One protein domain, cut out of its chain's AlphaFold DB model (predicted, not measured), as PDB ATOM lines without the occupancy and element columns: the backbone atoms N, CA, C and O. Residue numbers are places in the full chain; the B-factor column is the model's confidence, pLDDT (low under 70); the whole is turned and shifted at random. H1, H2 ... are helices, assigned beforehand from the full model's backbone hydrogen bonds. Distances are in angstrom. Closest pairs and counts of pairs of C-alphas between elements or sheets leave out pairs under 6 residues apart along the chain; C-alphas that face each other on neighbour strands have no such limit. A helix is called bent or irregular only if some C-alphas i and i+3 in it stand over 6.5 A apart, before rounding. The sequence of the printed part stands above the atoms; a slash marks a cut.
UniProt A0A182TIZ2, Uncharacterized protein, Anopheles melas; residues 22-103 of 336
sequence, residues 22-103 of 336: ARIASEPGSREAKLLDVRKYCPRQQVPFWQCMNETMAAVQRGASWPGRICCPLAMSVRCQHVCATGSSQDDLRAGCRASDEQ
ATOM      1  N   ALA A  22      69.316  85.398  -7.721       81.81
ATOM      2  CA  ALA A  22      70.208  86.175  -6.863       81.81
ATOM      3  C   ALA A  22      70.039  85.832  -5.379       81.81
ATOM      4  O   ALA A  22      71.037  85.641  -4.694       81.81
ATOM      5  N   ARG A  23      68.797  85.662  -4.898       80.88
ATOM      6  CA  ARG A  23      68.542  85.223  -3.515       80.88
ATOM      7  C   ARG A  23      68.968  83.782  -3.255       80.88
ATOM      8  O   ARG A  23      69.417  83.466  -2.164       80.88
ATOM      9  N   ILE A  24      68.803  82.892  -4.233       80.38
ATOM     10  CA  ILE A  24      69.265  81.500  -4.116       80.38
ATOM     11  C   ILE A  24      70.798  81.450  -4.046       80.38
ATOM     12  O   ILE A  24      71.350  80.666  -3.278       80.38
ATOM     13  N   ALA A  25      71.483  82.294  -4.820       81.94
ATOM     14  CA  ALA A  25      72.939  82.379  -4.830       81.94
ATOM     15  C   ALA A  25      73.514  83.051  -3.570       81.94
ATOM     16  O   ALA A  25      74.599  82.670  -3.136       81.94
ATOM     17  N   SER A  26      72.808  84.020  -2.977       79.81
ATOM     18  CA  SER A  26      73.258  84.738  -1.777       79.81
ATOM     19  C   SER A  26      72.985  84.000  -0.460       79.81
ATOM     20  O   SER A  26      73.611  84.315   0.546       79.81
ATOM     21  N   GLU A  27      72.053  83.039  -0.437       77.69
ATOM     22  CA  GLU A  27      71.608  82.334   0.776       77.69
ATOM     23  C   GLU A  27      71.713  80.802   0.607       77.69
ATOM     24  O   GLU A  27      70.706  80.148   0.293       77.69
ATOM     25  N   PRO A  28      72.890  80.194   0.858       65.88
ATOM     26  CA  PRO A  28      73.123  78.765   0.630       65.88
ATOM     27  C   PRO A  28      72.146  77.856   1.388       65.88
ATOM     28  O   PRO A  28      71.661  76.875   0.829       65.88
ATOM     29  N   GLY A  29      71.793  78.212   2.629       68.50
ATOM     30  CA  GLY A  29      70.852  77.444   3.455       68.50
ATOM     31  C   GLY A  29      69.406  77.461   2.944       68.50
ATOM     32  O   GLY A  29      68.645  76.542   3.224       68.50
ATOM     33  N   SER A  30      69.024  78.465   2.146       66.62
ATOM     34  CA  SER A  30      67.675  78.562   1.564       66.62
ATOM     35  C   SER A  30      67.533  77.804   0.240       66.62
ATOM     36  O   SER A  30      66.419  77.605  -0.247       66.62
ATOM     37  N   ARG A  31      68.657  77.397  -0.365       71.81
ATOM     38  CA  ARG A  31      68.705  76.799  -1.704       71.81
ATOM     39  C   ARG A  31      67.949  75.480  -1.767       71.81
ATOM     40  O   ARG A  31      67.130  75.316  -2.664       71.81
ATOM     41  N   GLU A  32      68.201  74.568  -0.831       73.81
ATOM     42  CA  GLU A  32      67.565  73.247  -0.841       73.81
ATOM     43  C   GLU A  32      66.052  73.360  -0.622       73.81
ATOM     44  O   GLU A  32      65.274  72.789  -1.382       73.81
ATOM     45  N   ALA A  33      65.626  74.200   0.326       72.81
ATOM     46  CA  ALA A  33      64.212  74.485   0.565       72.81
ATOM     47  C   ALA A  33      63.517  75.050  -0.690       72.81
ATOM     48  O   ALA A  33      62.472  74.550  -1.102       72.81
ATOM     49  N   LYS A  34      64.138  76.029  -1.362       72.88
ATOM     50  CA  LYS A  34      63.604  76.612  -2.603       72.88
ATOM     51  C   LYS A  34      63.573  75.596  -3.752       72.88
ATOM     52  O   LYS A  34      62.640  75.608  -4.547       72.88
ATOM     53  N   LEU A  35      64.555  74.696  -3.852       74.50
ATOM     54  CA  LEU A  35      64.574  73.640  -4.873       74.50
ATOM     55  C   LEU A  35      63.505  72.563  -4.633       74.50
ATOM     56  O   LEU A  35      62.942  72.044  -5.601       74.50
ATOM     57  N   LEU A  36      63.204  72.243  -3.373       75.81
ATOM     58  CA  LEU A  36      62.098  71.353  -3.012       75.81
ATOM     59  C   LEU A  36      60.750  71.938  -3.448       75.81
ATOM     60  O   LEU A  36      59.957  71.225  -4.065       75.81
ATOM     61  N   ASP A  37      60.534  73.238  -3.230       74.31
ATOM     62  CA  ASP A  37      59.331  73.928  -3.706       74.31
ATOM     63  C   ASP A  37      59.210  73.865  -5.233       74.31
ATOM     64  O   ASP A  37      58.159  73.503  -5.758       74.31
ATOM     65  N   VAL A  38      60.293  74.114  -5.976       76.38
ATOM     66  CA  VAL A  38      60.284  74.014  -7.449       76.38
ATOM     67  C   VAL A  38      59.877  72.610  -7.901       76.38
ATOM     68  O   VAL A  38      59.044  72.462  -8.788       76.38
ATOM     69  N   ARG A  39      60.417  71.556  -7.274       79.50
ATOM     70  CA  ARG A  39      60.075  70.159  -7.607       79.50
ATOM     71  C   ARG A  39      58.615  69.806  -7.318       79.50
ATOM     72  O   ARG A  39      58.110  68.871  -7.933       79.50
ATOM     73  N   LYS A  40      57.952  70.529  -6.411       78.81
ATOM     74  CA  LYS A  40      56.529  70.352  -6.093       78.81
ATOM     75  C   LYS A  40      55.619  70.908  -7.189       78.81
ATOM     76  O   LYS A  40      54.585  70.314  -7.471       78.81
ATOM     77  N   TYR A  41      56.004  72.027  -7.803       76.56
ATOM     78  CA  TYR A  41      55.181  72.721  -8.801       76.56
ATOM     79  C   TYR A  41      55.589  72.433 -10.251       76.56
ATOM     80  O   TYR A  41      54.816  72.723 -11.162       76.56
ATOM     81  N   CYS A  42      56.772  71.852 -10.475       78.94
ATOM     82  CA  CYS A  42      57.305  71.588 -11.807       78.94
ATOM     83  C   CYS A  42      57.347  70.079 -12.126       78.94
ATOM     84  O   CYS A  42      58.076  69.340 -11.457       78.94
ATOM     85  N   PRO A  43      56.640  69.580 -13.163       81.12
ATOM     86  CA  PRO A  43      56.676  68.168 -13.541       81.12
ATOM     87  C   PRO A  43      58.083  67.700 -13.935       81.12
ATOM     88  O   PRO A  43      58.785  68.359 -14.704       81.12
ATOM     89  N   ARG A  44      58.487  66.504 -13.482       78.31
ATOM     90  CA  ARG A  44      59.796  65.896 -13.820       78.31
ATOM     91  C   ARG A  44      59.984  65.601 -15.310       78.31
ATOM     92  O   ARG A  44      61.110  65.500 -15.780       78.31
ATOM     93  N   GLN A  45      58.884  65.484 -16.049       80.62
ATOM     94  CA  GLN A  45      58.863  65.164 -17.479       80.62
ATOM     95  C   GLN A  45      59.341  66.332 -18.359       80.62
ATOM     96  O   GLN A  45      59.666  66.127 -19.525       80.62
ATOM     97  N   GLN A  46      59.433  67.551 -17.815       82.00
ATOM     98  CA  GLN A  46      59.976  68.707 -18.534       82.00
ATOM     99  C   GLN A  46      61.509  68.663 -18.559       82.00
ATOM    100  O   GLN A  46      62.188  69.455 -17.905       82.00
ATOM    101  N   VAL A  47      62.069  67.717 -19.315       82.19
ATOM    102  CA  VAL A  47      63.521  67.492 -19.411       82.19
ATOM    103  C   VAL A  47      64.304  68.770 -19.766       82.19
ATOM    104  O   VAL A  47      65.276  69.053 -19.064       82.19
ATOM    105  N   PRO A  48      63.885  69.610 -20.741       82.62
ATOM    106  CA  PRO A  48      64.618  70.837 -21.075       82.62
ATOM    107  C   PRO A  48      64.661  71.858 -19.928       82.62
ATOM    108  O   PRO A  48      65.662  72.549 -19.745       82.62
ATOM    109  N   PHE A  49      63.587  71.935 -19.132       83.38
ATOM    110  CA  PHE A  49      63.527  72.790 -17.946       83.38
ATOM    111  C   PHE A  49      64.542  72.326 -16.899       83.38
ATOM    112  O   PHE A  49      65.367  73.114 -16.440       83.38
ATOM    113  N   TRP A  50      64.526  71.035 -16.559       84.12
ATOM    114  CA  TRP A  50      65.411  70.483 -15.534       84.12
ATOM    115  C   TRP A  50      66.884  70.479 -15.950       84.12
ATOM    116  O   TRP A  50      67.746  70.690 -15.099       84.12
ATOM    117  N   GLN A  51      67.179  70.316 -17.242       86.56
ATOM    118  CA  GLN A  51      68.531  70.487 -17.781       86.56
ATOM    119  C   GLN A  51      69.035  71.920 -17.571       86.56
ATOM    120  O   GLN A  51      70.072  72.110 -16.940       86.56
ATOM    121  N   CYS A  52      68.263  72.929 -17.987       84.69
ATOM    122  CA  CYS A  52      68.643  74.331 -17.797       84.69
ATOM    123  C   CYS A  52      68.766  74.713 -16.313       84.69
ATOM    124  O   CYS A  52      69.707  75.408 -15.923       84.69
ATOM    125  N   MET A  53      67.856  74.226 -15.464       83.44
ATOM    126  CA  MET A  53      67.941  74.430 -14.018       83.44
ATOM    127  C   MET A  53      69.233  73.836 -13.454       83.44
ATOM    128  O   MET A  53      69.960  74.536 -12.756       83.44
ATOM    129  N   ASN A  54      69.567  72.587 -13.786       86.38
ATOM    130  CA  ASN A  54      70.793  71.948 -13.307       86.38
ATOM    131  C   ASN A  54      72.057  72.678 -13.789       86.38
ATOM    132  O   ASN A  54      72.963  72.904 -12.988       86.38
ATOM    133  N   GLU A  55      72.100  73.109 -15.051       87.69
ATOM    134  CA  GLU A  55      73.199  73.918 -15.597       87.69
ATOM    135  C   GLU A  55      73.348  75.254 -14.857       87.69
ATOM    136  O   GLU A  55      74.454  75.641 -14.469       87.69
ATOM    137  N   THR A  56      72.230  75.934 -14.593       85.50
ATOM    138  CA  THR A  56      72.210  77.195 -13.840       85.50
ATOM    139  C   THR A  56      72.686  76.976 -12.404       85.50
ATOM    140  O   THR A  56      73.522  77.724 -11.903       85.50
ATOM    141  N   MET A  57      72.220  75.918 -11.738       86.44
ATOM    142  CA  MET A  57      72.631  75.588 -10.373       86.44
ATOM    143  C   MET A  57      74.104  75.173 -10.285       86.44
ATOM    144  O   MET A  57      74.759  75.462  -9.280       86.44
ATOM    145  N   ALA A  58      74.643  74.535 -11.327       87.44
ATOM    146  CA  ALA A  58      76.072  74.272 -11.449       87.44
ATOM    147  C   ALA A  58      76.859  75.582 -11.616       87.44
ATOM    148  O   ALA A  58      77.896  75.753 -10.978       87.44
ATOM    149  N   ALA A  59      76.352  76.541 -12.400       86.31
ATOM    150  CA  ALA A  59      76.957  77.868 -12.530       86.31
ATOM    151  C   ALA A  59      76.972  78.643 -11.206       86.31
ATOM    152  O   ALA A  59      78.011  79.174 -10.814       86.31
ATOM    153  N   VAL A  60      75.864  78.624 -10.463       87.00
ATOM    154  CA  VAL A  60      75.798  79.188  -9.105       87.00
ATOM    155  C   VAL A  60      76.813  78.505  -8.180       87.00
ATOM    156  O   VAL A  60      77.501  79.179  -7.413       87.00
ATOM    157  N   GLN A  61      76.977  77.182  -8.275       86.88
ATOM    158  CA  GLN A  61      77.940  76.457  -7.443       86.88
ATOM    159  C   GLN A  61      79.397  76.841  -7.738       86.88
ATOM    160  O   GLN A  61      80.191  76.917  -6.803       86.88
ATOM    161  N   ARG A  62      79.753  77.121  -9.001       87.81
ATOM    162  CA  ARG A  62      81.146  77.420  -9.393       87.81
ATOM    163  C   ARG A  62      81.755  78.604  -8.646       87.81
ATOM    164  O   ARG A  62      82.910  78.536  -8.261       87.81
ATOM    165  N   GLY A  63      80.988  79.663  -8.413       84.31
ATOM    166  CA  GLY A  63      81.453  80.813  -7.628       84.31
ATOM    167  C   GLY A  63      80.951  80.824  -6.184       84.31
ATOM    168  O   GLY A  63      80.881  81.893  -5.599       84.31
ATOM    169  N   ALA A  64      80.516  79.698  -5.600       84.00
ATOM    170  CA  ALA A  64      79.972  79.667  -4.231       84.00
ATOM    171  C   ALA A  64      80.928  80.243  -3.166       84.00
ATOM    172  O   ALA A  64      80.468  80.764  -2.156       84.00
ATOM    173  N   SER A  65      82.239  80.183  -3.411       85.25
ATOM    174  CA  SER A  65      83.282  80.775  -2.567       85.25
ATOM    175  C   SER A  65      83.494  82.276  -2.787       85.25
ATOM    176  O   SER A  65      84.244  82.892  -2.036       85.25
ATOM    177  N   TRP A  66      82.873  82.877  -3.806       88.88
ATOM    178  CA  TRP A  66      83.061  84.285  -4.125       88.88
ATOM    179  C   TRP A  66      82.331  85.177  -3.103       88.88
ATOM    180  O   TRP A  66      81.098  85.141  -3.039       88.88
ATOM    181  N   PRO A  67      83.042  86.035  -2.341       83.50
ATOM    182  CA  PRO A  67      82.425  86.864  -1.299       83.50
ATOM    183  C   PRO A  67      81.361  87.834  -1.830       83.50
ATOM    184  O   PRO A  67      80.423  88.186  -1.122       83.50
ATOM    185  N   GLY A  68      81.463  88.234  -3.102       86.81
ATOM    186  CA  GLY A  68      80.538  89.175  -3.735       86.81
ATOM    187  C   GLY A  68      79.106  88.658  -3.914       86.81
ATOM    188  O   GLY A  68      78.199  89.453  -4.159       86.81
ATOM    189  N   ARG A  69      78.859  87.348  -3.749       87.69
ATOM    190  CA  ARG A  69      77.532  86.739  -3.961       87.69
ATOM    191  C   ARG A  69      76.425  87.335  -3.104       87.69
ATOM    192  O   ARG A  69      75.291  87.455  -3.569       87.69
ATOM    193  N   ILE A  70      76.747  87.722  -1.874       84.69
ATOM    194  CA  ILE A  70      75.783  88.321  -0.946       84.69
ATOM    195  C   ILE A  70      75.195  89.636  -1.481       84.69
ATOM    196  O   ILE A  70      74.089  90.017  -1.109       84.69
ATOM    197  N   CYS A  71      75.898  90.296  -2.406       86.31
ATOM    198  CA  CYS A  71      75.497  91.566  -2.994       86.31
ATOM    199  C   CYS A  71      74.545  91.417  -4.187       86.31
ATOM    200  O   CYS A  71      73.881  92.384  -4.547       86.31
ATOM    201  N   CYS A  72      74.441  90.236  -4.807       89.25
ATOM    202  CA  CYS A  72      73.657  90.057  -6.033       89.25
ATOM    203  C   CYS A  72      72.176  90.471  -5.929       89.25
ATOM    204  O   CYS A  72      71.658  91.002  -6.911       89.25
ATOM    205  N   PRO A  73      71.472  90.289  -4.791       84.62
ATOM    206  CA  PRO A  73      70.099  90.777  -4.640       84.62
ATOM    207  C   PRO A  73      69.953  92.305  -4.677       84.62
ATOM    208  O   PRO A  73      68.839  92.786  -4.852       84.62
ATOM    209  N   LEU A  74      71.045  93.059  -4.497       78.62
ATOM    210  CA  LEU A  74      71.051  94.527  -4.540       78.62
ATOM    211  C   LEU A  74      71.095  95.080  -5.966       78.62
ATOM    212  O   LEU A  74      70.936  96.285  -6.148       78.62
ATOM    213  N   ALA A  75      71.335  94.226  -6.962       81.50
ATOM    214  CA  ALA A  75      71.323  94.650  -8.350       81.50
ATOM    215  C   ALA A  75      69.898  95.047  -8.774       81.50
ATOM    216  O   ALA A  75      68.936  94.315  -8.530       81.50
ATOM    217  N   MET A  76      69.768  96.199  -9.424       75.62
ATOM    218  CA  MET A  76      68.515  96.757  -9.921       75.62
ATOM    219  C   MET A  76      68.015  95.994 -11.150       75.62
ATOM    220  O   MET A  76      66.828  95.686 -11.255       75.62
ATOM    221  N   SER A  77      68.911  95.650 -12.077       79.44
ATOM    222  CA  SER A  77      68.566  94.921 -13.294       79.44
ATOM    223  C   SER A  77      68.499  93.418 -13.055       79.44
ATOM    224  O   SER A  77      69.450  92.798 -12.576       79.44
ATOM    225  N   VAL A  78      67.420  92.781 -13.520       80.81
ATOM    226  CA  VAL A  78      67.275  91.313 -13.514       80.81
ATOM    227  C   VAL A  78      68.409  90.635 -14.294       80.81
ATOM    228  O   VAL A  78      68.894  89.572 -13.901       80.81
ATOM    229  N   ARG A  79      68.889  91.267 -15.376       85.38
ATOM    230  CA  ARG A  79      70.043  90.773 -16.140       85.38
ATOM    231  C   ARG A  79      71.305  90.775 -15.279       85.38
ATOM    232  O   ARG A  79      72.030  89.782 -15.271       85.38
ATOM    233  N   CYS A  80      71.545  91.854 -14.538       85.94
ATOM    234  CA  CYS A  80      72.711  91.957 -13.671       85.94
ATOM    235  C   CYS A  80      72.617  91.012 -12.462       85.94
ATOM    236  O   CYS A  80      73.587  90.322 -12.153       85.94
ATOM    237  N   GLN A  81      71.432  90.872 -11.853       86.56
ATOM    238  CA  GLN A  81      71.165  89.871 -10.812       86.56
ATOM    239  C   GLN A  81      71.564  88.461 -11.266       86.56
ATOM    240  O   GLN A  81      72.216  87.732 -10.520       86.56
ATOM    241  N   HIS A  82      71.202  88.084 -12.495       86.38
ATOM    242  CA  HIS A  82      71.530  86.777 -13.053       86.38
ATOM    243  C   HIS A  82      73.034  86.605 -13.276       86.38
ATOM    244  O   HIS A  82      73.613  85.619 -12.819       86.38
ATOM    245  N   VAL A  83      73.678  87.566 -13.948       91.00
ATOM    246  CA  VAL A  83      75.127  87.522 -14.203       91.00
ATOM    247  C   VAL A  83      75.900  87.450 -12.887       91.00
ATOM    248  O   VAL A  83      76.745  86.571 -12.742       91.00
ATOM    249  N   CYS A  84      75.538  88.266 -11.895       90.50
ATOM    250  CA  CYS A  84      76.129  88.226 -10.559       90.50
ATOM    251  C   CYS A  84      75.931  86.862  -9.874       90.50
ATOM    252  O   CYS A  84      76.883  86.275  -9.360       90.50
ATOM    253  N   ALA A  85      74.714  86.312  -9.909       89.75
ATOM    254  CA  ALA A  85      74.400  85.035  -9.269       89.75
ATOM    255  C   ALA A  85      75.170  83.847  -9.869       89.75
ATOM    256  O   ALA A  85      75.453  82.876  -9.169       89.75
ATOM    257  N   THR A  86      75.516  83.916 -11.156       90.00
ATOM    258  CA  THR A  86      76.282  82.871 -11.854       90.00
ATOM    259  C   THR A  86      77.780  83.156 -11.961       90.00
ATOM    260  O   THR A  86      78.542  82.242 -12.266       90.00
ATOM    261  N   GLY A  87      78.204  84.395 -11.707       90.75
ATOM    262  CA  GLY A  87      79.598  84.829 -11.777       90.75
ATOM    263  C   GLY A  87      80.445  84.290 -10.629       90.75
ATOM    264  O   GLY A  87      79.925  83.754  -9.646       90.75
ATOM    265  N   SER A  88      81.757  84.429 -10.766       90.56
ATOM    266  CA  SER A  88      82.770  84.004  -9.793       90.56
ATOM    267  C   SER A  88      83.750  85.116  -9.414       90.56
ATOM    268  O   SER A  88      84.518  84.962  -8.467       90.56
ATOM    269  N   SER A  89      83.712  86.238 -10.130       90.81
ATOM    270  CA  SER A  89      84.548  87.411  -9.906       90.81
ATOM    271  C   SER A  89      83.818  88.684 -10.337       90.81
ATOM    272  O   SER A  89      82.818  88.626 -11.053       90.81
ATOM    273  N   GLN A  90      84.337  89.851  -9.947       87.62
ATOM    274  CA  GLN A  90      83.806  91.140 -10.402       87.62
ATOM    275  C   GLN A  90      83.988  91.358 -11.915       87.62
ATOM    276  O   GLN A  90      83.199  92.078 -12.527       87.62
ATOM    277  N   ASP A  91      84.988  90.731 -12.539       88.94
ATOM    278  CA  ASP A  91      85.222  90.861 -13.978       88.94
ATOM    279  C   ASP A  91      84.134  90.176 -14.809       88.94
ATOM    280  O   ASP A  91      83.715  90.722 -15.833       88.94
ATOM    281  N   ASP A  92      83.578  89.069 -14.306       90.31
ATOM    282  CA  ASP A  92      82.448  88.369 -14.934       90.31
ATOM    283  C   ASP A  92      81.206  89.272 -15.057       90.31
ATOM    284  O   ASP A  92      80.376  89.097 -15.952       90.31
ATOM    285  N   LEU A  93      81.073  90.275 -14.178       89.19
ATOM    286  CA  LEU A  93      79.922  91.178 -14.156       89.19
ATOM    287  C   LEU A  93      79.957  92.199 -15.294       89.19
ATOM    288  O   LEU A  93      78.896  92.653 -15.722       89.19
ATOM    289  N   ARG A  94      81.133  92.530 -15.844       84.62
ATOM    290  CA  ARG A  94      81.281  93.582 -16.870       84.62
ATOM    291  C   ARG A  94      80.442  93.322 -18.128       84.62
ATOM    292  O   ARG A  94      80.037  94.265 -18.801       84.62
ATOM    293  N   ALA A  95      80.143  92.057 -18.432       82.06
ATOM    294  CA  ALA A  95      79.353  91.654 -19.598       82.06
ATOM    295  C   ALA A  95      77.831  91.899 -19.455       82.06
ATOM    296  O   ALA A  95      77.081  91.806 -20.435       82.06
ATOM    297  N   GLY A  96      77.339  92.188 -18.245       79.75
ATOM    298  CA  GLY A  96      75.900  92.349 -17.997       79.75
ATOM    299  C   GLY A  96      75.504  93.318 -16.889       79.75
ATOM    300  O   GLY A  96      74.307  93.518 -16.693       79.75
ATOM    301  N   CYS A  97      76.472  93.923 -16.207       82.25
ATOM    302  CA  CYS A  97      76.291  94.913 -15.157       82.25
ATOM    303  C   CYS A  97      77.134  96.144 -15.487       82.25
ATOM    304  O   CYS A  97      78.350  96.045 -15.671       82.25
ATOM    305  N   ARG A  98      76.502  97.316 -15.533       81.62
ATOM    306  CA  ARG A  98      77.200  98.595 -15.674       81.62
ATOM    307  C   ARG A  98      77.283  99.263 -14.307       81.62
ATOM    308  O   ARG A  98      76.264  99.449 -13.653       81.62
ATOM    309  N   ALA A  99      78.484  99.653 -13.884       74.44
ATOM    310  CA  ALA A  99      78.705 100.185 -12.537       74.44
ATOM    311  C   ALA A  99      77.906 101.462 -12.220       74.44
ATOM    312  O   ALA A  99      77.480 101.639 -11.082       74.44
ATOM    313  N   SER A 100      77.658 102.321 -13.216       70.19
ATOM    314  CA  SER A 100      76.838 103.532 -13.053       70.19
ATOM    315  C   SER A 100      75.380 103.233 -12.726       70.19
ATOM    316  O   SER A 100      74.750 104.012 -12.015       70.19
ATOM    317  N   ASP A 101      74.871 102.114 -13.241       70.00
ATOM    318  CA  ASP A 101      73.463 101.734 -13.163       70.00
ATOM    319  C   ASP A 101      73.214 100.844 -11.927       70.00
ATOM    320  O   ASP A 101      72.089 100.713 -11.463       70.00
ATOM    321  N   GLU A 102      74.279 100.253 -11.370       75.62
ATOM    322  CA  GLU A 102      74.247  99.222 -10.326       75.62
ATOM    323  C   GLU A 102      75.045  99.639  -9.074       75.62
ATOM    324  O   GLU A 102      75.812  98.869  -8.495       75.62
ATOM    325  N   GLN A 103      74.890 100.894  -8.648       70.50
ATOM    326  CA  GLN A 103      75.725 101.512  -7.607       70.50
ATOM    327  C   GLN A 103      75.687 100.761  -6.268       70.50
ATOM    328  O   GLN A 103      76.724 100.566  -5.636       70.50
TER     329      GLN A 103
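This is residues 22 to 103 of the 336 residues of an uncharacterized protein of Anopheles melas (UniProt A0A182TIZ2). Two longer helices, H2 and H3, run out and back as a loosely spaced arm, and the short helices H1, H4, H5 and H6 cluster at its base as a head, with H5 in the middle of the contacts. At the far end of the arm, residues 43 to 49 stick out free. The printed part has 82 residues with six named helices, H1 to H6 in order along the chain, and no named strand; the class is all helix. The whole is compact by its radius of gyration of the C-alphas, 13.5 A, yet elongated in outline, with spans of 42 by 24 by 21 A.

H1, residues 22 to 26, begins at C-alpha 22 at (70.208, 86.175, -6.863). H2, residues 28 to 41, is 21.2 A from first to last C-alpha; it is only just irregular, with C-alphas 29 and 32 6.8 A apart. H3, residues 47 to 62, is the longest helix, 22.6 A, and begins at C-alpha 47 at (63.521, 67.492, -19.411). H4, residues 67 to 74, is 14.1 A long and irregular, with C-alphas 70 and 73 7.2 A apart. H5, residues 78 to 86, is 12.5 A long. H6, residues 90 to 93, ends at C-alpha 93 at (79.922, 91.178, -14.156).

H5 is the hub and touches four helices. H4 and H5 form a helical hairpin at a shallow tilt of 19 degrees, opposite ways; their closest C-alphas, of Cys 72 and Gln 81, are 5.4 A apart. H1 touches H5, closest at the C-alphas of Ala 22 and Ala 85, 5.0 A. H1 also touches H4, closest at the C-alphas of Ser 26 and Ile 70, 4.5 A. H6 touches H5, closest at the C-alphas of Cys 84 and Leu 93, 6.0 A. H3 touches H5 with residues 56 to 62 alone, at a steep tilt of 66 degrees, the same way; the closest C-alphas, of Val 60 and Thr 86, are 4.6 A apart. H2 and H1 touch only at the corner by their link, with residues 30 to 34 of H2 alone; the C-alphas of Ile 24 and Arg 31 are closest, 5.3 A. H2 and H3 are near each other, with 5 pairs of C-alphas within 10 A. H2 is apart from H4, H5 and H6. Every O i to N i+4 pair is within hydrogen-bond range in H1, H3 and H5, against 8 of 10 in H2 and 0 of 4 in H4, where 3 of 5 O i to N i+3 pairs are within range; H6 is too short for an O i to N i+4 pair.

The two C-alphas farthest apart, of Gln 45 and Ser 100, are 42.6 A apart. The printed part has no cut, and the five links between its helices are tight. Residues 94 to 103 follow H6 with no named element. The mean pLDDT of the printed part is 82.0, and residues 28 to 30 are under 70.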